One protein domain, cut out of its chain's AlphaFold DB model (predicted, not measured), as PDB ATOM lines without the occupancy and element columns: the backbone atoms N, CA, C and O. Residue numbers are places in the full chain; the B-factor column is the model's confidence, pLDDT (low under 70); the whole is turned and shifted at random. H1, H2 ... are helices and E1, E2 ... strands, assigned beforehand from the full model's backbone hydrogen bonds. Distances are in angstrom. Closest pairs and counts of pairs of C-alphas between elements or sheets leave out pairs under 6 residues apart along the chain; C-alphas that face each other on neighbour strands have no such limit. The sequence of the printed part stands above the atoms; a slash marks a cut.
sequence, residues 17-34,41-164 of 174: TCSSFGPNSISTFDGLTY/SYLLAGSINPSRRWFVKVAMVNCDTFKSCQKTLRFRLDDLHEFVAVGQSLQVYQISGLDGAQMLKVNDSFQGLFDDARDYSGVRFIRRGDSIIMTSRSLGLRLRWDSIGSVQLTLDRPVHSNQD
ATOM      1  N   THR A  17     -28.250  42.225 -45.318       92.25
ATOM      2  CA  THR A  17     -27.428  42.851 -44.271       92.25
ATOM      3  C   THR A  17     -28.114  44.082 -43.697       92.25
ATOM      4  O   THR A  17     -28.467  44.993 -44.436       92.25
ATOM      5  N   CYS A  18     -28.211  44.150 -42.370       92.94
ATOM      6  CA  CYS A  18     -28.505  45.378 -41.641       92.94
ATOM      7  C   CYS A  18     -27.242  45.866 -40.918       92.94
ATOM      8  O   CYS A  18     -26.296  45.104 -40.678       92.94
ATOM      9  N   SER A  19     -27.180  47.151 -40.585       93.94
ATOM     10  CA  SER A  19     -26.003  47.729 -39.938       93.94
ATOM     11  C   SER A  19     -26.342  48.834 -38.949       93.94
ATOM     12  O   SER A  19     -27.366  49.492 -39.065       93.94
ATOM     13  N   SER A  20     -25.456  49.051 -37.978       92.81
ATOM     14  CA  SER A  20     -25.390  50.282 -37.193       92.81
ATOM     15  C   SER A  20     -24.021  50.911 -37.390       92.81
ATOM     16  O   SER A  20     -23.002  50.225 -37.330       92.81
ATOM     17  N   PHE A  21     -23.990  52.213 -37.628       90.75
ATOM     18  CA  PHE A  21     -22.762  52.960 -37.865       90.75
ATOM     19  C   PHE A  21     -22.884  54.364 -37.288       90.75
ATOM     20  O   PHE A  21     -23.979  54.865 -37.029       90.75
ATOM     21  N   GLY A  22     -21.733  54.983 -37.024       85.56
ATOM     22  CA  GLY A  22     -21.698  56.226 -36.264       85.56
ATOM     23  C   GLY A  22     -22.388  56.079 -34.897       85.56
ATOM     24  O   GLY A  22     -22.589  54.967 -34.406       85.56
ATOM     25  N   PRO A  23     -22.770  57.185 -34.249       80.56
ATOM     26  CA  PRO A  23     -23.431  57.117 -32.949       80.56
ATOM     27  C   PRO A  23     -24.819  56.467 -33.039       80.56
ATOM     28  O   PRO A  23     -25.111  55.528 -32.298       80.56
ATOM     29  N   ASN A  24     -25.625  56.902 -34.010       82.88
ATOM     30  CA  ASN A  24     -27.084  56.775 -33.957       82.88
ATOM     31  C   ASN A  24     -27.712  56.209 -35.241       82.88
ATOM     32  O   ASN A  24     -28.931  56.044 -35.294       82.88
ATOM     33  N   SER A  25     -26.919  55.933 -36.276       88.88
ATOM     34  CA  SER A  25     -27.444  55.530 -37.579       88.88
ATOM     35  C   SER A  25     -27.615  54.013 -37.655       88.88
ATOM     36  O   SER A  25     -26.767  53.241 -37.185       88.88
ATOM     37  N   ILE A  26     -28.726  53.585 -38.249       89.69
ATOM     38  CA  ILE A  26     -29.063  52.189 -38.526       89.69
ATOM     39  C   ILE A  26     -29.524  52.089 -39.976       89.69
ATOM     40  O   ILE A  26     -30.341  52.891 -40.417       89.69
ATOM     41  N   SER A  27     -29.037  51.081 -40.696       90.44
ATOM     42  CA  SER A  27     -29.580  50.673 -41.988       90.44
ATOM     43  C   SER A  27     -30.225  49.293 -41.872       90.44
ATOM     44  O   SER A  27     -29.635  48.383 -41.288       90.44
ATOM     45  N   THR A  28     -31.453  49.159 -42.368       89.88
ATOM     46  CA  THR A  28     -32.287  47.949 -42.322       89.88
ATOM     47  C   THR A  28     -31.994  47.011 -43.497       89.88
ATOM     48  O   THR A  28     -31.298  47.379 -44.442       89.88
ATOM     49  N   PHE A  29     -32.515  45.780 -43.442       88.69
ATOM     50  CA  PHE A  29     -32.282  44.755 -44.469       88.69
ATOM     51  C   PHE A  29     -32.832  45.128 -45.855       88.69
ATOM     52  O   PHE A  29     -32.267  44.727 -46.866       88.69
ATOM     53  N   ASP A  30     -33.891  45.937 -45.911       84.50
ATOM     54  CA  ASP A  30     -34.477  46.486 -47.139       84.50
ATOM     55  C   ASP A  30     -33.764  47.758 -47.645       84.50
ATOM     56  O   ASP A  30     -34.192  48.374 -48.622       84.50
ATOM     57  N   GLY A  31     -32.657  48.150 -47.003       85.75
ATOM     58  CA  GLY A  31     -31.806  49.261 -47.424       85.75
ATOM     59  C   GLY A  31     -32.262  50.642 -46.952       85.75
ATOM     60  O   GLY A  31     -31.638  51.642 -47.318       85.75
ATOM     61  N   LEU A  32     -33.305  50.741 -46.123       87.31
ATOM     62  CA  LEU A  32     -33.694  52.012 -45.509       87.31
ATOM     63  C   LEU A  32     -32.691  52.409 -44.419       87.31
ATOM     64  O   LEU A  32     -32.036  51.567 -43.809       87.31
ATOM     65  N   THR A  33     -32.520  53.713 -44.199       89.69
ATOM     66  CA  THR A  33     -31.602  54.254 -43.185       89.69
ATOM     67  C   THR A  33     -32.344  55.202 -42.260       89.69
ATOM     68  O   THR A  33     -33.116  56.048 -42.713       89.69
ATOM     69  N   TYR A  34     -32.078  55.068 -40.966       85.88
ATOM     70  CA  TYR A  34     -32.703  55.830 -39.898       85.88
ATOM     71  C   TYR A  34     -31.651  56.316 -38.907       85.88
ATOM     72  O   TYR A  34     -30.629  55.662 -38.694       85.88
ATOM     73  N   SER A  41     -30.604  50.779 -25.417       84.50
ATOM     74  CA  SER A  41     -30.275  49.577 -26.181       84.50
ATOM     75  C   SER A  41     -31.290  49.370 -27.304       84.50
ATOM     76  O   SER A  41     -32.494  49.379 -27.056       84.50
ATOM     77  N   TYR A  42     -30.793  49.113 -28.510       87.06
ATOM     78  CA  TYR A  42     -31.570  48.798 -29.705       87.06
ATOM     79  C   TYR A  42     -31.355  47.332 -30.098       87.06
ATOM     80  O   TYR A  42     -30.220  46.869 -30.184       87.06
ATOM     81  N   LEU A  43     -32.431  46.591 -30.348       89.81
ATOM     82  CA  LEU A  43     -32.426  45.290 -31.028       89.81
ATOM     83  C   LEU A  43     -32.203  45.496 -32.537       89.81
ATOM     84  O   LEU A  43     -33.092  46.004 -33.222       89.81
ATOM     85  N   LEU A  44     -31.039  45.091 -33.050       90.44
ATOM     86  CA  LEU A  44     -30.779  45.084 -34.493       90.44
ATOM     87  C   LEU A  44     -31.653  44.047 -35.187       90.44
ATOM     88  O   LEU A  44     -32.347  44.387 -36.134       90.44
ATOM     89  N   ALA A  45     -31.624  42.811 -34.690       91.88
ATOM     90  CA  ALA A  45     -32.538  41.749 -35.079       91.88
ATOM     91  C   ALA A  45     -32.515  40.626 -34.034       91.88
ATOM     92  O   ALA A  45     -31.569  40.509 -33.244       91.88
ATOM     93  N   GLY A  46     -33.535  39.785 -34.044       91.56
ATOM     94  CA  GLY A  46     -33.629  38.574 -33.247       91.56
ATOM     95  C   GLY A  46     -34.740  37.669 -33.751       91.56
ATOM     96  O   GLY A  46     -35.496  38.061 -34.630       91.56
ATOM     97  N   SER A  47     -34.851  36.472 -33.189       88.38
ATOM     98  CA  SER A  47     -35.971  35.577 -33.466       88.38
ATOM     99  C   SER A  47     -36.845  35.382 -32.240       88.38
ATOM    100  O   SER A  47     -36.346  35.122 -31.141       88.38
ATOM    101  N   ILE A  48     -38.158  35.459 -32.458       81.75
ATOM    102  CA  ILE A  48     -39.175  35.131 -31.455       81.75
ATOM    103  C   ILE A  48     -39.525  33.639 -31.430       81.75
ATOM    104  O   ILE A  48     -40.312  33.221 -30.581       81.75
ATOM    105  N   ASN A  49     -38.938  32.824 -32.315       83.62
ATOM    106  CA  ASN A  49     -39.195  31.392 -32.357       83.62
ATOM    107  C   ASN A  49     -38.774  30.745 -31.024       83.62
ATOM    108  O   ASN A  49     -37.579  30.730 -30.709       83.62
ATOM    109  N   PRO A  50     -39.704  30.150 -30.250       78.94
ATOM    110  CA  PRO A  50     -39.385  29.606 -28.934       78.94
ATOM    111  C   PRO A  50     -38.324  28.505 -28.956       78.94
ATOM    112  O   PRO A  50     -37.658  28.313 -27.941       78.94
ATOM    113  N   SER A  51     -38.179  27.815 -30.094       80.06
ATOM    114  CA  SER A  51     -37.240  26.710 -30.311       80.06
ATOM    115  C   SER A  51     -35.880  27.167 -30.845       80.06
ATOM    116  O   SER A  51     -34.953  26.361 -30.909       80.06
ATOM    117  N   ARG A  52     -35.756  28.426 -31.292       80.00
ATOM    118  CA  ARG A  52     -34.536  28.993 -31.894       80.00
ATOM    119  C   ARG A  52     -34.401  30.482 -31.575       80.00
ATOM    120  O   ARG A  52     -34.378  31.321 -32.475       80.00
ATOM    121  N   ARG A  53     -34.312  30.811 -30.289       85.56
ATOM    122  CA  ARG A  53     -34.179  32.200 -29.839       85.56
ATOM    123  C   ARG A  53     -32.758  32.694 -30.045       85.56
ATOM    124  O   ARG A  53     -31.796  32.079 -29.598       85.56
ATOM    125  N   TRP A  54     -32.643  33.848 -30.675       91.31
ATOM    126  CA  TRP A  54     -31.388  34.571 -30.804       91.31
ATOM    127  C   TRP A  54     -31.684  36.063 -30.880       91.31
ATOM    128  O   TRP A  54     -32.792  36.465 -31.231       91.31
ATOM    129  N   PHE A  55     -30.708  36.895 -30.538       93.44
ATOM    130  CA  PHE A  55     -30.813  38.336 -30.737       93.44
ATOM    131  C   PHE A  55     -29.442  38.982 -30.833       93.44
ATOM    132  O   PHE A  55     -28.469  38.501 -30.255       93.44
ATOM    133  N   VAL A  56     -29.402  40.141 -31.481       95.44
ATOM    134  CA  VAL A  56     -28.273  41.067 -31.467       95.44
ATOM    135  C   VAL A  56     -28.783  42.438 -31.056       95.44
ATOM    136  O   VAL A  56     -29.643  43.021 -31.711       95.44
ATOM    137  N   LYS A  57     -28.238  42.964 -29.961       93.94
ATOM    138  CA  LYS A  57     -28.516  44.306 -29.459       93.94
ATOM    139  C   LYS A  57     -27.265  45.170 -29.506       93.94
ATOM    140  O   LYS A  57     -26.163  44.695 -29.237       93.94
ATOM    141  N   VAL A  58     -27.467  46.446 -29.796       92.50
ATOM    142  CA  VAL A  58     -26.453  47.502 -29.771       92.50
ATOM    143  C   VAL A  58     -26.854  48.515 -28.711       92.50
ATOM    144  O   VAL A  58     -28.029  48.849 -28.584       92.50
ATOM    145  N   ALA A  59     -25.896  49.009 -27.944       89.88
ATOM    146  CA  ALA A  59     -26.089  50.131 -27.034       89.88
ATOM    147  C   ALA A  59     -24.868  51.050 -27.082       89.88
ATOM    148  O   ALA A  59     -23.765  50.603 -27.395       89.88
ATOM    149  N   MET A  60     -25.060  52.319 -26.737       86.88
ATOM    150  CA  MET A  60     -23.962  53.261 -26.532       86.88
ATOM    151  C   MET A  60     -23.630  53.319 -25.034       86.88
ATOM    152  O   MET A  60     -24.527  53.517 -24.215       86.88
ATOM    153  N   VAL A  61     -22.361  53.140 -24.660       85.75
ATOM    154  CA  VAL A  61     -21.884  53.183 -23.262       85.75
ATOM    155  C   VAL A  61     -20.755  54.197 -23.091       85.75
ATOM    156  O   VAL A  61     -20.098  54.571 -24.062       85.75
ATOM    157  N   ASN A  62     -20.516  54.635 -21.849       83.19
ATOM    158  CA  ASN A  62     -19.449  55.581 -21.479       83.19
ATOM    159  C   ASN A  62     -19.527  56.939 -22.212       83.19
ATOM    160  O   ASN A  62     -18.525  57.609 -22.454       83.19
ATOM    161  N   CYS A  63     -20.738  57.374 -22.564       82.44
ATOM    162  CA  CYS A  63     -20.990  58.563 -23.386       82.44
ATOM    163  C   CYS A  63     -21.086  59.869 -22.582       82.44
ATOM    164  O   CYS A  63     -21.956  60.702 -22.851       82.44
ATOM    165  N   ASP A  64     -20.202  60.055 -21.600       83.88
ATOM    166  CA  ASP A  64     -20.059  61.334 -20.894       83.88
ATOM    167  C   ASP A  64     -19.546  62.424 -21.846       83.88
ATOM    168  O   ASP A  64     -19.946  63.583 -21.772       83.88
ATOM    169  N   THR A  65     -18.714  62.025 -22.815       77.69
ATOM    170  CA  THR A  65     -18.276  62.849 -23.944       77.69
ATOM    171  C   THR A  65     -18.431  62.082 -25.257       77.69
ATOM    172  O   THR A  65     -18.456  60.852 -25.270       77.69
ATOM    173  N   PHE A  66     -18.458  62.786 -26.394       72.00
ATOM    174  CA  PHE A  66     -18.464  62.136 -27.712       72.00
ATOM    175  C   PHE A  66     -17.243  61.233 -27.944       72.00
ATOM    176  O   PHE A  66     -17.361  60.217 -28.616       72.00
ATOM    177  N   LYS A  67     -16.081  61.575 -27.368       76.12
ATOM    178  CA  LYS A  67     -14.832  60.808 -27.525       76.12
ATOM    179  C   LYS A  67     -14.791  59.533 -26.683       76.12
ATOM    180  O   LYS A  67     -14.093  58.598 -27.052       76.12
ATOM    181  N   SER A  68     -15.488  59.512 -25.548       79.75
ATOM    182  CA  SER A  68     -15.531  58.357 -24.641       79.75
ATOM    183  C   SER A  68     -16.658  57.377 -24.974       79.75
ATOM    184  O   SER A  68     -16.698  56.281 -24.423       79.75
ATOM    185  N   CYS A  69     -17.567  57.765 -25.868       82.38
ATOM    186  CA  CYS A  69     -18.747  56.997 -26.229       82.38
ATOM    187  C   CYS A  69     -18.365  55.781 -27.088       82.38
ATOM    188  O   CYS A  69     -17.762  55.926 -28.150       82.38
ATOM    189  N   GLN A  70     -18.725  54.581 -26.634       87.19
ATOM    190  CA  GLN A  70     -18.397  53.317 -27.298       87.19
ATOM    191  C   GLN A  70     -19.663  52.525 -27.609       87.19
ATOM    192  O   GLN A  70     -20.615  52.530 -26.826       87.19
ATOM    193  N   LYS A  71     -19.664  51.795 -28.730       90.50
ATOM    194  CA  LYS A  71     -20.697  50.788 -28.989       90.50
ATOM    195  C   LYS A  71     -20.407  49.516 -28.202       90.50
ATOM    196  O   LYS A  71     -19.318  48.951 -28.292       90.50
ATOM    197  N   THR A  72     -21.427  49.048 -27.500       92.31
ATOM    198  CA  THR A  72     -21.476  47.730 -26.877       92.31
ATOM    199  C   THR A  72     -22.430  46.849 -27.658       92.31
ATOM    200  O   THR A  72     -23.569  47.238 -27.929       92.31
ATOM    201  N   LEU A  73     -21.981  45.640 -27.973       95.19
ATOM    202  CA  LEU A  73     -22.819  44.582 -28.515       95.19
ATOM    203  C   LEU A  73     -23.204  43.620 -27.410       95.19
ATOM    204  O   LEU A  73     -22.352  43.193 -26.639       95.19
ATOM    205  N   ARG A  74     -24.477  43.240 -27.376       94.75
ATOM    206  CA  ARG A  74     -24.977  42.157 -26.533       94.75
ATOM    207  C   ARG A  74     -25.786  41.208 -27.394       94.75
ATOM    208  O   ARG A  74     -26.768  41.627 -28.001       94.75
ATOM    209  N   PHE A  75     -25.384  39.948 -27.465       95.00
ATOM    210  CA  PHE A  75     -26.044  38.986 -28.340       95.00
ATOM    211  C   PHE A  75     -26.116  37.590 -27.733       95.00
ATOM    212  O   PHE A  75     -25.277  37.192 -26.924       95.00
ATOM    213  N   ARG A  76     -27.147  36.858 -28.154       91.94
ATOM    214  CA  ARG A  76     -27.375  35.444 -27.851       91.94
ATOM    215  C   ARG A  76     -27.688  34.707 -29.135       91.94
ATOM    216  O   ARG A  76     -28.337  35.266 -30.017       91.94
ATOM    217  N   LEU A  77     -27.228  33.469 -29.214       89.38
ATOM    218  CA  LEU A  77     -27.433  32.579 -30.358       89.38
ATOM    219  C   LEU A  77     -28.137  31.279 -29.946       89.38
ATOM    220  O   LEU A  77     -28.633  30.548 -30.794       89.38
ATOM    221  N   ASP A  78     -28.184  31.005 -28.649       84.06
ATOM    222  CA  ASP A  78     -28.874  29.888 -28.028       84.06
ATOM    223  C   ASP A  78     -29.376  30.326 -26.636       84.06
ATOM    224  O   ASP A  78     -29.241  31.489 -26.237       84.06
ATOM    225  N   ASP A  79     -29.952  29.384 -25.891       82.94
ATOM    226  CA  ASP A  79     -30.405  29.605 -24.514       82.94
ATOM    227  C   ASP A  79     -29.285  29.423 -23.469       82.94
ATOM    228  O   ASP A  79     -29.530  29.574 -22.273       82.94
ATOM    229  N   LEU A  80     -28.061  29.093 -23.898       82.25
ATOM    230  CA  LEU A  80     -26.952  28.710 -23.022       82.25
ATOM    231  C   LEU A  80     -25.890  29.796 -22.884       82.25
ATOM    232  O   LEU A  80     -25.242  29.851 -21.846       82.25
ATOM    233  N   HIS A  81     -25.683  30.637 -23.893       86.94
ATOM    234  CA  HIS A  81     -24.579  31.584 -23.942       86.94
ATOM    235  C   HIS A  81     -25.048  32.999 -24.264       86.94
ATOM    236  O   HIS A  81     -25.825  33.250 -25.187       86.94
ATOM    237  N   GLU A  82     -24.491  33.957 -23.533       90.81
ATOM    238  CA  GLU A  82     -24.610  35.377 -23.815       90.81
ATOM    239  C   GLU A  82     -23.231  36.000 -23.991       90.81
ATOM    240  O   GLU A  82     -22.300  35.750 -23.227       90.81
ATOM    241  N   PHE A  83     -23.109  36.834 -25.015       92.81
ATOM    242  CA  PHE A  83     -21.865  37.479 -25.387       92.81
ATOM    243  C   PHE A  83     -22.016  38.989 -25.259       92.81
ATOM    244  O   PHE A  83     -23.018  39.562 -25.700       92.81
ATOM    245  N   VAL A  84     -21.002  39.633 -24.686       93.19
ATOM    246  CA  VAL A  84     -20.907  41.093 -24.599       93.19
ATOM    247  C   VAL A  84     -19.587  41.531 -25.216       93.19
ATOM    248  O   VAL A  84     -18.532  41.058 -24.801       93.19
ATOM    249  N   ALA A  85     -19.632  42.417 -26.211       93.31
ATOM    250  CA  ALA A  85     -18.436  42.930 -26.873       93.31
ATOM    251  C   ALA A  85     -18.350  44.455 -26.790       93.31
ATOM    252  O   ALA A  85     -19.341  45.148 -27.019       93.31
ATOM    253  N   VAL A  86     -17.150  44.960 -26.498       91.06
ATOM    254  CA  VAL A  86     -16.809  46.391 -26.506       91.06
ATOM    255  C   VAL A  86     -15.462  46.549 -27.198       91.06
ATOM    256  O   VAL A  86     -14.444  46.039 -26.720       91.06
ATOM    257  N   GLY A  87     -15.454  47.220 -28.350       88.44
ATOM    258  CA  GLY A  87     -14.291  47.236 -29.237       88.44
ATOM    259  C   GLY A  87     -13.852  45.810 -29.584       88.44
ATOM    260  O   GLY A  87     -14.650  45.006 -30.064       88.44
ATOM    261  N   GLN A  88     -12.594  45.470 -29.300       87.69
ATOM    262  CA  GLN A  88     -12.047  44.127 -29.544       87.69
ATOM    263  C   GLN A  88     -12.125  43.178 -28.337       87.69
ATOM    264  O   GLN A  88     -11.654  42.045 -28.413       87.69
ATOM    265  N   SER A  89     -12.702  43.622 -27.222       88.12
ATOM    266  CA  SER A  89     -12.863  42.801 -26.023       88.12
ATOM    267  C   SER A  89     -14.180  42.036 -26.077       88.12
ATOM    268  O   SER A  89     -15.221  42.624 -26.374       88.12
ATOM    269  N   LEU A  90     -14.140  40.744 -25.752       89.56
ATOM    270  CA  LEU A  90     -15.295  39.853 -25.709       89.56
ATOM    271  C   LEU A  90     -15.427  39.218 -24.320       89.56
ATOM    272  O   LEU A  90     -14.493  38.619 -23.790       89.56
ATOM    273  N   GLN A  91     -16.612  39.322 -23.737       90.25
ATOM    274  CA  GLN A  91     -17.006  38.620 -22.520       90.25
ATOM    275  C   GLN A  91     -18.026  37.544 -22.879       90.25
ATOM    276  O   GLN A  91     -18.945  37.793 -23.662       90.25
ATOM    277  N   VAL A  92     -17.858  36.353 -22.302       89.56
ATOM    278  CA  VAL A  92     -18.726  35.197 -22.557       89.56
ATOM    279  C   VAL A  92     -19.335  34.725 -21.243       89.56
ATOM    280  O   VAL A  92     -18.624  34.414 -20.284       89.56
ATOM    281  N   TYR A  93     -20.658  34.659 -21.224       87.75
ATOM    282  CA  TYR A  93     -21.470  34.243 -20.093       87.75
ATOM    283  C   TYR A  93     -22.196  32.950 -20.451       87.75
ATOM    284  O   TYR A  93     -22.795  32.863 -21.519       87.75
ATOM    285  N   GLN A  94     -22.167  31.965 -19.561       86.31
ATOM    286  CA  GLN A  94     -23.086  30.839 -19.571       86.31
ATOM    287  C   GLN A  94     -24.334  31.215 -18.784       86.31
ATOM    288  O   GLN A  94     -24.262  31.725 -17.668       86.31
ATOM    289  N   ILE A  95     -25.496  30.943 -19.345       83.44
ATOM    290  CA  ILE A  95     -26.777  31.106 -18.681       83.44
ATOM    291  C   ILE A  95     -27.041  29.798 -17.933       83.44
ATOM    292  O   ILE A  95     -27.565  28.833 -18.483       83.44
ATOM    293  N   SER A  96     -26.592  29.738 -16.680       72.94
ATOM    294  CA  SER A  96     -27.024  28.712 -15.729       72.94
ATOM    295  C   SER A  96     -28.463  28.997 -15.285       72.94
ATOM    296  O   SER A  96     -28.906  30.133 -15.387       72.94
ATOM    297  N   GLY A  97     -29.195  27.967 -14.838       67.56
ATOM    298  CA  GLY A  97     -30.621  28.020 -14.470       67.56
ATOM    299  C   GLY A  97     -31.001  29.060 -13.398       67.56
ATOM    300  O   GLY A  97     -30.835  30.256 -13.591       67.56
ATOM    301  N   LEU A  98     -31.596  28.640 -12.276       60.75
ATOM    302  CA  LEU A  98     -32.216  29.547 -11.282       60.75
ATOM    303  C   LEU A  98     -31.288  30.663 -10.737       60.75
ATOM    304  O   LEU A  98     -31.789  31.665 -10.233       60.75
ATOM    305  N   ASP A  99     -29.969  30.521 -10.894       63.31
ATOM    306  CA  ASP A  99     -28.940  31.405 -10.332       63.31
ATOM    307  C   ASP A  99     -28.441  32.504 -11.298       63.31
ATOM    308  O   ASP A  99     -27.577  33.307 -10.943       63.31
ATOM    309  N   GLY A 100     -28.990  32.585 -12.516       69.69
ATOM    310  CA  GLY A 100     -28.639  33.618 -13.496       69.69
ATOM    311  C   GLY A 100     -27.363  33.322 -14.297       69.69
ATOM    312  O   GLY A 100     -26.940  32.178 -14.441       69.69
ATOM    313  N   ALA A 101     -26.770  34.358 -14.897       77.56
ATOM    314  CA  ALA A 101     -25.632  34.209 -15.807       77.56
ATOM    315  C   ALA A 101     -24.294  34.059 -15.054       77.56
ATOM    316  O   ALA A 101     -23.878  34.966 -14.333       77.56
ATOM    317  N   GLN A 102     -23.583  32.952 -15.284       83.94
ATOM    318  CA  GLN A 102     -22.219  32.705 -14.818       83.94
ATOM    319  C   GLN A 102     -21.201  33.089 -15.903       83.94
ATOM    320  O   GLN A 102     -21.349  32.743 -17.069       83.94
ATOM    321  N   MET A 103     -20.125  33.789 -15.544       76.00
ATOM    322  CA  MET A 103     -19.062  34.136 -16.497       76.00
ATOM    323  C   MET A 103     -18.175  32.927 -16.810       76.00
ATOM    324  O   MET A 103     -17.537  32.389 -15.910       76.00
ATOM    325  N   LEU A 104     -18.087  32.540 -18.087       76.56
ATOM    326  CA  LEU A 104     -17.198  31.463 -18.549       76.56
ATOM    327  C   LEU A 104     -15.762  31.944 -18.728       76.56
ATOM    328  O   LEU A 104     -14.810  31.244 -18.389       76.56
ATOM    329  N   LYS A 105     -15.599  33.144 -19.293       71.00
ATOM    330  CA  LYS A 105     -14.292  33.756 -19.522       71.00
ATOM    331  C   LYS A 105     -14.398  35.267 -19.407       71.00
ATOM    332  O   LYS A 105     -15.215  35.904 -20.076       71.00
ATOM    333  N   VAL A 106     -13.557  35.837 -18.551       72.62
ATOM    334  CA  VAL A 106     -13.497  37.281 -18.324       72.62
ATOM    335  C   VAL A 106     -12.571  37.902 -19.361       72.62
ATOM    336  O   VAL A 106     -11.402  37.530 -19.429       72.62
ATOM    337  N   ASN A 107     -13.090  38.862 -20.130       69.06
ATOM    338  CA  ASN A 107     -12.316  39.746 -21.006       69.06
ATOM    339  C   ASN A 107     -11.365  39.003 -21.959       69.06
ATOM    340  O   ASN A 107     -10.160  39.269 -21.974       69.06
ATOM    341  N   ASP A 108     -11.895  38.083 -22.771       74.81
ATOM    342  CA  ASP A 108     -11.108  37.547 -23.877       74.81
ATOM    343  C   ASP A 108     -10.787  38.696 -24.837       74.81
ATOM    344  O   ASP A 108     -11.681  39.323 -25.409       74.81
ATOM    345  N   SER A 109      -9.503  39.012 -24.967       73.50
ATOM    346  CA  SER A 109      -9.020  40.041 -25.878       73.50
ATOM    347  C   SER A 109      -8.231  39.359 -26.984       73.50
ATOM    348  O   SER A 109      -7.359  38.524 -26.738       73.50
ATOM    349  N   PHE A 110      -8.563  39.686 -28.229       74.56
ATOM    350  CA  PHE A 110      -7.882  39.140 -29.400       74.56
ATOM    351  C   PHE A 110      -6.506  39.816 -29.532       74.56
ATOM    352  O   PHE A 110      -6.370  40.785 -30.272       74.56
ATOM    353  N   GLN A 111      -5.504  39.369 -28.766       65.25
ATOM    354  CA  GLN A 111      -4.175  40.002 -28.672       65.25
ATOM    355  C   GLN A 111      -3.132  39.468 -29.679       65.25
ATOM    356  O   GLN A 111      -2.025  40.000 -29.728       65.25
ATOM    357  N   GLY A 112      -3.448  38.446 -30.482       59.75
ATOM    358  CA  GLY A 112      -2.509  37.819 -31.415       59.75
ATOM    359  C   GLY A 112      -2.313  38.552 -32.748       59.75
ATOM    360  O   GLY A 112      -3.121  39.382 -33.175       59.75
ATOM    361  N   LEU A 113      -1.206  38.217 -33.421       52.22
ATOM    362  CA  LEU A 113      -0.853  38.683 -34.762       52.22
ATOM    363  C   LEU A 113      -1.506  37.766 -35.812       52.22
ATOM    364  O   LEU A 113      -1.049  36.648 -36.008       52.22
ATOM    365  N   PHE A 114      -2.523  38.291 -36.503       55.84
ATOM    366  CA  PHE A 114      -3.237  37.701 -37.652       55.84
ATOM    367  C   PHE A 114      -4.060  36.418 -37.379       55.84
ATOM    368  O   PHE A 114      -3.544  35.379 -36.992       55.84
ATOM    369  N   ASP A 115      -5.366  36.487 -37.674       65.81
ATOM    370  CA  ASP A 115      -6.317  35.361 -37.734       65.81
ATOM    371  C   ASP A 115      -6.553  34.559 -36.440       65.81
ATOM    372  O   ASP A 115      -6.870  33.368 -36.483       65.81
ATOM    373  N   ASP A 116      -6.517  35.226 -35.282       70.19
ATOM    374  CA  ASP A 116      -6.977  34.635 -34.023       70.19
ATOM    375  C   ASP A 116      -8.434  34.167 -34.145       70.19
ATOM    376  O   ASP A 116      -9.363  34.978 -34.241       70.19
ATOM    377  N   ALA A 117      -8.627  32.847 -34.124       81.56
ATOM    378  CA  ALA A 117      -9.936  32.218 -34.090       81.56
ATOM    379  C   ALA A 117     -10.264  31.697 -32.683       81.56
ATOM    380  O   ALA A 117      -9.398  31.174 -31.974       81.56
ATOM    381  N   ARG A 118     -11.529  31.828 -32.281       84.06
ATOM    382  CA  ARG A 118     -12.103  31.216 -31.075       84.06
ATOM    383  C   ARG A 118     -13.401  30.518 -31.452       84.06
ATOM    384  O   ARG A 118     -14.104  30.990 -32.343       84.06
ATOM    385  N   ASP A 119     -13.706  29.417 -30.785       86.44
ATOM    386  CA  ASP A 119     -14.964  28.696 -30.956       86.44
ATOM    387  C   ASP A 119     -15.621  28.521 -29.590       86.44
ATOM    388  O   ASP A 119     -14.968  28.108 -28.631       86.44
ATOM    389  N   TYR A 120     -16.895  28.886 -29.512       83.06
ATOM    390  CA  TYR A 120     -17.729  28.716 -28.334       83.06
ATOM    391  C   TYR A 120     -18.986  27.968 -28.765       83.06
ATOM    392  O   TYR A 120     -19.899  28.564 -29.332       83.06
ATOM    393  N   SER A 121     -19.022  26.655 -28.528       79.75
ATOM    394  CA  SER A 121     -20.188  25.807 -28.819       79.75
ATOM    395  C   SER A 121     -20.670  25.892 -30.281       79.75
ATOM    396  O   SER A 121     -21.870  25.915 -30.547       79.75
ATOM    397  N   GLY A 122     -19.745  25.959 -31.246       84.00
ATOM    398  CA  GLY A 122     -20.058  26.075 -32.678       84.00
ATOM    399  C   GLY A 122     -20.250  27.514 -33.174       84.00
ATOM    400  O   GLY A 122     -20.506  27.729 -34.363       84.00
ATOM    401  N   VAL A 123     -20.103  28.502 -32.287       89.44
ATOM    402  CA  VAL A 123     -20.038  29.924 -32.628       89.44
ATOM    403  C   VAL A 123     -18.580  30.311 -32.810       89.44
ATOM    404  O   VAL A 123     -17.802  30.351 -31.855       89.44
ATOM    405  N   ARG A 124     -18.207  30.638 -34.047       91.94
ATOM    406  CA  ARG A 124     -16.824  30.964 -34.392       91.94
ATOM    407  C   ARG A 124     -16.603  32.468 -34.415       91.94
ATOM    408  O   ARG A 124     -17.327  33.181 -35.102       91.94
ATOM    409  N   PHE A 125     -15.547  32.924 -33.757       92.19
ATOM    410  CA  PHE A 125     -15.059  34.299 -33.778       92.19
ATOM    411  C   PHE A 125     -13.707  34.352 -34.474       92.19
ATOM    412  O   PHE A 125     -12.865  33.492 -34.229       92.19
ATOM    413  N   ILE A 126     -13.490  35.344 -35.331       90.75
ATOM    414  CA  ILE A 126     -12.221  35.565 -36.029       90.75
ATOM    415  C   ILE A 126     -11.907  37.055 -36.022       90.75
ATOM    416  O   ILE A 126     -12.748  37.862 -36.427       90.75
ATOM    417  N   ARG A 127     -10.683  37.422 -35.642       90.00
ATOM    418  CA  ARG A 127     -10.175  38.782 -35.847       90.00
ATOM    419  C   ARG A 127      -9.606  38.940 -37.260       90.00
ATOM    420  O   ARG A 127      -8.755  38.164 -37.684       90.00
ATOM    421  N   ARG A 128     -10.053  39.970 -37.981       89.94
ATOM    422  CA  ARG A 128      -9.577  40.363 -39.317       89.94
ATOM    423  C   ARG A 128      -9.251  41.856 -39.320       89.94
ATOM    424  O   ARG A 128     -10.126  42.690 -39.558       89.94
ATOM    425  N   GLY A 129      -7.987  42.185 -39.058       88.38
ATOM    426  CA  GLY A 129      -7.543  43.570 -38.891       88.38
ATOM    427  C   GLY A 129      -8.179  44.202 -37.652       88.38
ATOM    428  O   GLY A 129      -8.030  43.677 -36.546       88.38
ATOM    429  N   ASP A 130      -8.896  45.311 -37.848       88.75
ATOM    430  CA  ASP A 130      -9.622  45.981 -36.763       88.75
ATOM    431  C   ASP A 130     -10.969  45.325 -36.421       88.75
ATOM    432  O   ASP A 130     -11.522  45.538 -35.343       88.75
ATOM    433  N   SER A 131     -11.491  44.494 -37.321       91.56
ATOM    434  CA  SER A 131     -12.815  43.909 -37.156       91.56
ATOM    435  C   SER A 131     -12.778  42.534 -36.511       91.56
ATOM    436  O   SER A 131     -11.898  41.716 -36.791       91.56
ATOM    437  N   ILE A 132     -13.806  42.240 -35.726       93.50
ATOM    438  CA  ILE A 132     -14.146  40.888 -35.293       93.50
ATOM    439  C   ILE A 132     -15.327  40.404 -36.128       93.50
ATOM    440  O   ILE A 132     -16.256  41.154 -36.425       93.50
ATOM    441  N   ILE A 133     -15.265  39.141 -36.534       94.69
ATOM    442  CA  ILE A 133     -16.311  38.458 -37.285       94.69
ATOM    443  C   ILE A 133     -16.752  37.249 -36.474       94.69
ATOM    444  O   ILE A 133     -15.967  36.329 -36.250       94.69
ATOM    445  N   MET A 134     -18.014  37.242 -36.068       95.44
ATOM    446  CA  MET A 134     -18.707  36.102 -35.492       95.44
ATOM    447  C   MET A 134     -19.542  35.409 -36.572       95.44
ATOM    448  O   MET A 134     -20.161  36.061 -37.415       95.44
ATOM    449  N   THR A 135     -19.532  34.080 -36.594       94.81
ATOM    450  CA  THR A 135     -20.333  33.269 -37.516       94.81
ATOM    451  C   THR A 135     -20.983  32.113 -36.771       94.81
ATOM    452  O   THR A 135     -20.292  31.340 -36.106       94.81
ATOM    453  N   SER A 136     -22.293  31.954 -36.958       92.56
ATOM    454  CA  SER A 136     -23.051  30.768 -36.561       92.56
ATOM    455  C   SER A 136     -23.683  30.138 -37.798       92.56
ATOM    456  O   SER A 136     -24.640  30.662 -38.367       92.56
ATOM    457  N   ARG A 137     -23.122  29.007 -38.241       88.19
ATOM    458  CA  ARG A 137     -23.596  28.305 -39.447       88.19
ATOM    459  C   ARG A 137     -24.954  27.642 -39.243       88.19
ATOM    460  O   ARG A 137     -25.729  27.572 -40.185       88.19
ATOM    461  N   SER A 138     -25.241  27.169 -38.032       86.69
ATOM    462  CA  SER A 138     -26.521  26.531 -37.699       86.69
ATOM    463  C   SER A 138     -27.701  27.503 -37.769       86.69
ATOM    464  O   SER A 138     -28.833  27.069 -37.979       86.69
ATOM    465  N   LEU A 139     -27.433  28.802 -37.612       88.50
ATOM    466  CA  LEU A 139     -28.432  29.867 -37.649       88.50
ATOM    467  C   LEU A 139     -28.379  30.717 -38.924       88.50
ATOM    468  O   LEU A 139     -29.221  31.593 -39.072       88.50
ATOM    469  N   GLY A 140     -27.399  30.508 -39.811       90.88
ATOM    470  CA  GLY A 140     -27.200  31.367 -40.986       90.88
ATOM    471  C   GLY A 140     -26.894  32.825 -40.620       90.88
ATOM    472  O   GLY A 140     -27.362  33.745 -41.284       90.88
ATOM    473  N   LEU A 141     -26.159  33.038 -39.520       93.06
ATOM    474  CA  LEU A 141     -25.871  34.354 -38.940       93.06
ATOM    475  C   LEU A 141     -24.394  34.717 -39.097       93.06
ATOM    476  O   LEU A 141     -23.502  33.936 -38.741       93.06
ATOM    477  N   ARG A 142     -24.127  35.955 -39.524       95.88
ATOM    478  CA  ARG A 142     -22.801  36.575 -39.442       95.88
ATOM    479  C   ARG A 142     -22.898  37.968 -38.840       95.88
ATOM    480  O   ARG A 142     -23.575  38.831 -39.384       95.88
ATOM    481  N   LEU A 143     -22.160  38.200 -37.760       97.50
ATOM    482  CA  LEU A 143     -22.039  39.509 -37.122       97.50
ATOM    483  C   LEU A 143     -20.603  40.003 -37.267       97.50
ATOM    484  O   LEU A 143     -19.662  39.301 -36.906       97.50
ATOM    485  N   ARG A 144     -20.426  41.213 -37.782       96.69
ATOM    486  CA  ARG A 144     -19.130  41.881 -37.895       96.69
ATOM    487  C   ARG A 144     -19.179  43.195 -37.138       96.69
ATOM    488  O   ARG A 144     -20.152  43.928 -37.266       96.69
ATOM    489  N   TRP A 145     -18.127  43.511 -36.399       96.06
ATOM    490  CA  TRP A 145     -17.964  44.833 -35.804       96.06
ATOM    491  C   TRP A 145     -16.505  45.259 -35.766       96.06
ATOM    492  O   TRP A 145     -15.616  44.409 -35.829       96.06
ATOM    493  N   ASP A 146     -16.262  46.561 -35.699       92.81
ATOM    494  CA  ASP A 146     -14.929  47.151 -35.562       92.81
ATOM    495  C   ASP A 146     -14.765  47.901 -34.231       92.81
ATOM    496  O   ASP A 146     -15.674  47.930 -33.395       92.81
ATOM    497  N   SER A 147     -13.577  48.464 -33.997       87.25
ATOM    498  CA  SER A 147     -13.286  49.196 -32.760       87.25
ATOM    499  C   SER A 147     -13.857  50.619 -32.731       87.25
ATOM    500  O   SER A 147     -13.875  51.245 -31.670       87.25
ATOM    501  N   ILE A 148     -14.335  51.125 -33.873       84.62
ATOM    502  CA  ILE A 148     -14.744  52.520 -34.071       84.62
ATOM    503  C   ILE A 148     -16.250  52.685 -33.841       84.62
ATOM    504  O   ILE A 148     -16.687  53.684 -33.272       84.62
ATOM    505  N   GLY A 149     -17.053  51.709 -34.262       85.62
ATOM    506  CA  GLY A 149     -18.505  51.723 -34.088       85.62
ATOM    507  C   GLY A 149     -19.302  51.260 -35.305       85.62
ATOM    508  O   GLY A 149     -20.505  51.515 -35.348       85.62
ATOM    509  N   SER A 150     -18.686  50.607 -36.292       92.75
ATOM    510  CA  SER A 150     -19.441  49.899 -37.328       92.75
ATOM    511  C   SER A 150     -19.855  48.520 -36.826       92.75
ATOM    512  O   SER A 150     -19.049  47.778 -36.264       92.75
ATOM    513  N   VAL A 151     -21.118  48.172 -37.047       96.00
ATOM    514  CA  VAL A 151     -21.721  46.879 -36.725       96.00
ATOM    515  C   VAL A 151     -22.536  46.442 -37.934       96.00
ATOM    516  O   VAL A 151     -23.364  47.203 -38.419       96.00
ATOM    517  N   GLN A 152     -22.332  45.222 -38.416       96.31
ATOM    518  CA  GLN A 152     -23.044  44.651 -39.557       96.31
ATOM    519  C   GLN A 152     -23.555  43.262 -39.195       96.31
ATOM    520  O   GLN A 152     -22.767  42.385 -38.836       96.31
ATOM    521  N   LEU A 153     -24.861  43.052 -39.314       96.19
ATOM    522  CA  LEU A 153     -25.506  41.759 -39.145       96.19
ATOM    523  C   LEU A 153     -26.003  41.280 -40.505       96.19
ATOM    524  O   LEU A 153     -26.779  41.959 -41.162       96.19
ATOM    525  N   THR A 154     -25.535  40.112 -40.926       94.94
ATOM    526  CA  THR A 154     -25.928  39.466 -42.179       94.94
ATOM    527  C   THR A 154     -26.662  38.172 -41.876       94.94
ATOM    528  O   THR A 154     -26.167  37.358 -41.087       94.94
ATOM    529  N   LEU A 155     -27.821  38.003 -42.506       92.56
ATOM    530  CA  LEU A 155     -28.668  36.818 -42.418       92.56
ATOM    531  C   LEU A 155     -28.697  36.121 -43.770       92.56
ATOM    532  O   LEU A 155     -28.852  36.781 -44.797       92.56
ATOM    533  N   ASP A 156     -28.618  34.795 -43.779       90.44
ATOM    534  CA  ASP A 156     -28.957  34.031 -44.978       90.44
ATOM    535  C   ASP A 156     -30.441  34.265 -45.329       90.44
ATOM    536  O   ASP A 156     -31.307  34.298 -44.450       90.44
ATOM    537  N   ARG A 157     -30.769  34.400 -46.620       78.81
ATOM    538  CA  ARG A 157     -32.118  34.775 -47.098       78.81
ATOM    539  C   ARG A 157     -33.266  33.924 -46.523       78.81
ATOM    540  O   ARG A 157     -34.293  34.507 -46.181       78.81
ATOM    541  N   PRO A 158     -33.142  32.587 -46.352       72.06
ATOM    542  CA  PRO A 158     -34.195  31.776 -45.729       72.06
ATOM    543  C   PRO A 158     -34.496  32.159 -44.274       72.06
ATOM    544  O   PRO A 158     -35.596  31.912 -43.794       72.06
ATOM    545  N   VAL A 159     -33.517  32.734 -43.570       70.88
ATOM    546  CA  VAL A 159     -33.654  33.181 -42.178       70.88
ATOM    547  C   VAL A 159     -34.342  34.538 -42.128       70.88
ATOM    548  O   VAL A 159     -35.244  34.718 -41.320       70.88
ATOM    549  N   HIS A 160     -33.955  35.462 -43.013       65.50
ATOM    550  CA  HIS A 160     -34.602  36.772 -43.135       65.50
ATOM    551  C   HIS A 160     -36.046  36.661 -43.649       65.50
ATOM    552  O   HIS A 160     -36.935  37.327 -43.155       65.50
ATOM    553  N   SER A 161     -36.331  35.744 -44.578       67.00
ATOM    554  CA  SER A 161     -37.700  35.531 -45.083       67.00
ATOM    555  C   SER A 161     -38.630  34.807 -44.090       67.00
ATOM    556  O   SER A 161     -39.748  34.444 -44.457       67.00
ATOM    557  N   ASN A 162     -38.175  34.532 -42.861       66.44
ATOM    558  CA  ASN A 162     -38.966  33.853 -41.841       66.44
ATOM    559  C   ASN A 162     -39.828  34.859 -41.056       66.44
ATOM    560  O   ASN A 162     -39.330  35.875 -40.588       66.44
ATOM    561  N   GLN A 163     -41.103  34.531 -40.829       63.59
ATOM    562  CA  GLN A 163     -42.056  35.363 -40.075       63.59
ATOM    563  C   GLN A 163     -41.707  35.516 -38.583       63.59
ATOM    564  O   GLN A 163     -42.315  36.318 -37.883       63.59
ATOM    565  N   ASP A 164     -40.732  34.748 -38.090       78.12
ATOM    566  CA  ASP A 164     -40.261  34.812 -36.706       78.12
ATOM    567  C   ASP A 164     -39.179  35.883 -36.468       78.12
ATOM    568  O   ASP A 164     -38.643  35.947 -35.354       78.12
TER     569      ASP A 164
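This is residues 17 to 34 and 41 to 164 of the 174 residues of the protein "VWFD domain-containing protein" of Macrostomum lignano (UniProt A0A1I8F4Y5). This is a sandwich of two twisted antiparallel sheets, one of seven strands and one of six, with the short helix H1 at the end of E13. E3 to E8 zigzag through one sheet, the chain changes sheets at the link E8 to E9, and E9 to E13 zigzag through the other, which the hairpin E1 and E2 extends beside E13. The printed part has 142 residues, with thirteen named strands, E1 to E13, followed by one named helix; the class is mostly strand. The orders are E2 E1 E13 E12 E11 E10 E9 and E3 E4 E5 E6 E7 E8. The whole is compact, with a radius of gyration of the C-alphas of 15.0 A, and rounded, spanning 41 by 38 by 32 A.

Find C-alpha 17 at (-27.428, 42.851, -44.271), where E1, residues 17 to 21, begins; E2 is 25 to 27. After the cut come E3, 42 to 47, E4, 54 to 61, 22.2 A long, E5, 70 to 76, 20.0 A, E6, 81 to 86, and E7, 89 to 95, 19.6 A. E8, 101 to 109, is 20.3 A long and bends by 57 degrees at residue 104. Look for C-alpha 117 at (-9.936, 32.218, -34.090) to start E9, 117 to 120, then E10, 123 to 128, E11, 131 to 136, E12, 141 to 145, and E13, 151 to 156. H1, 157 to 160, ends with C-alpha 160 at (-34.602, 36.772, -43.135).

In the seven-stranded sheet, look first at E1 and E13, antiparallel at 174 degrees, with N 20 and O 151 2.8 A apart, within hydrogen-bond range. On the other side of E1 is the edge strand E2, with N 19 and O 27 at 2.8 A. E9 to E13 form a meander, each strand the antiparallel neighbour of the one before; look at N 144 and O 152, 2.8 A, for E12 and E13, and N 118 and O 125, 2.9 A, for E9 and E10. E3 to E8 form the second meander; N 57 and O 74 of E4 and E5 are within hydrogen-bond range at 2.8 A, and so are N 94 and O 102 of E7 and E8 at 2.7 A. The sheets' best planes are 10 degrees apart, and the facing parts are 10.4 A centre to centre. The closest C-alphas of E1 and E3 are those of Cys 18 and Leu 44, 7.5 A apart; E8 and E9 are apart. H1 only grazes the seven-stranded sheet and is too short for an O i to N i+4 pair.

The C-alphas farthest apart are those of Leu 113 and Gln 163, at 41.7 A. Residues 35 to 40 are not printed; C-alphas 34 and 41 are 15.3 A apart across this cut. Of the links printed whole, none is long. Confidence is under 70 at residues 97 to 100, 107, 111 to 115 and 160 to 163.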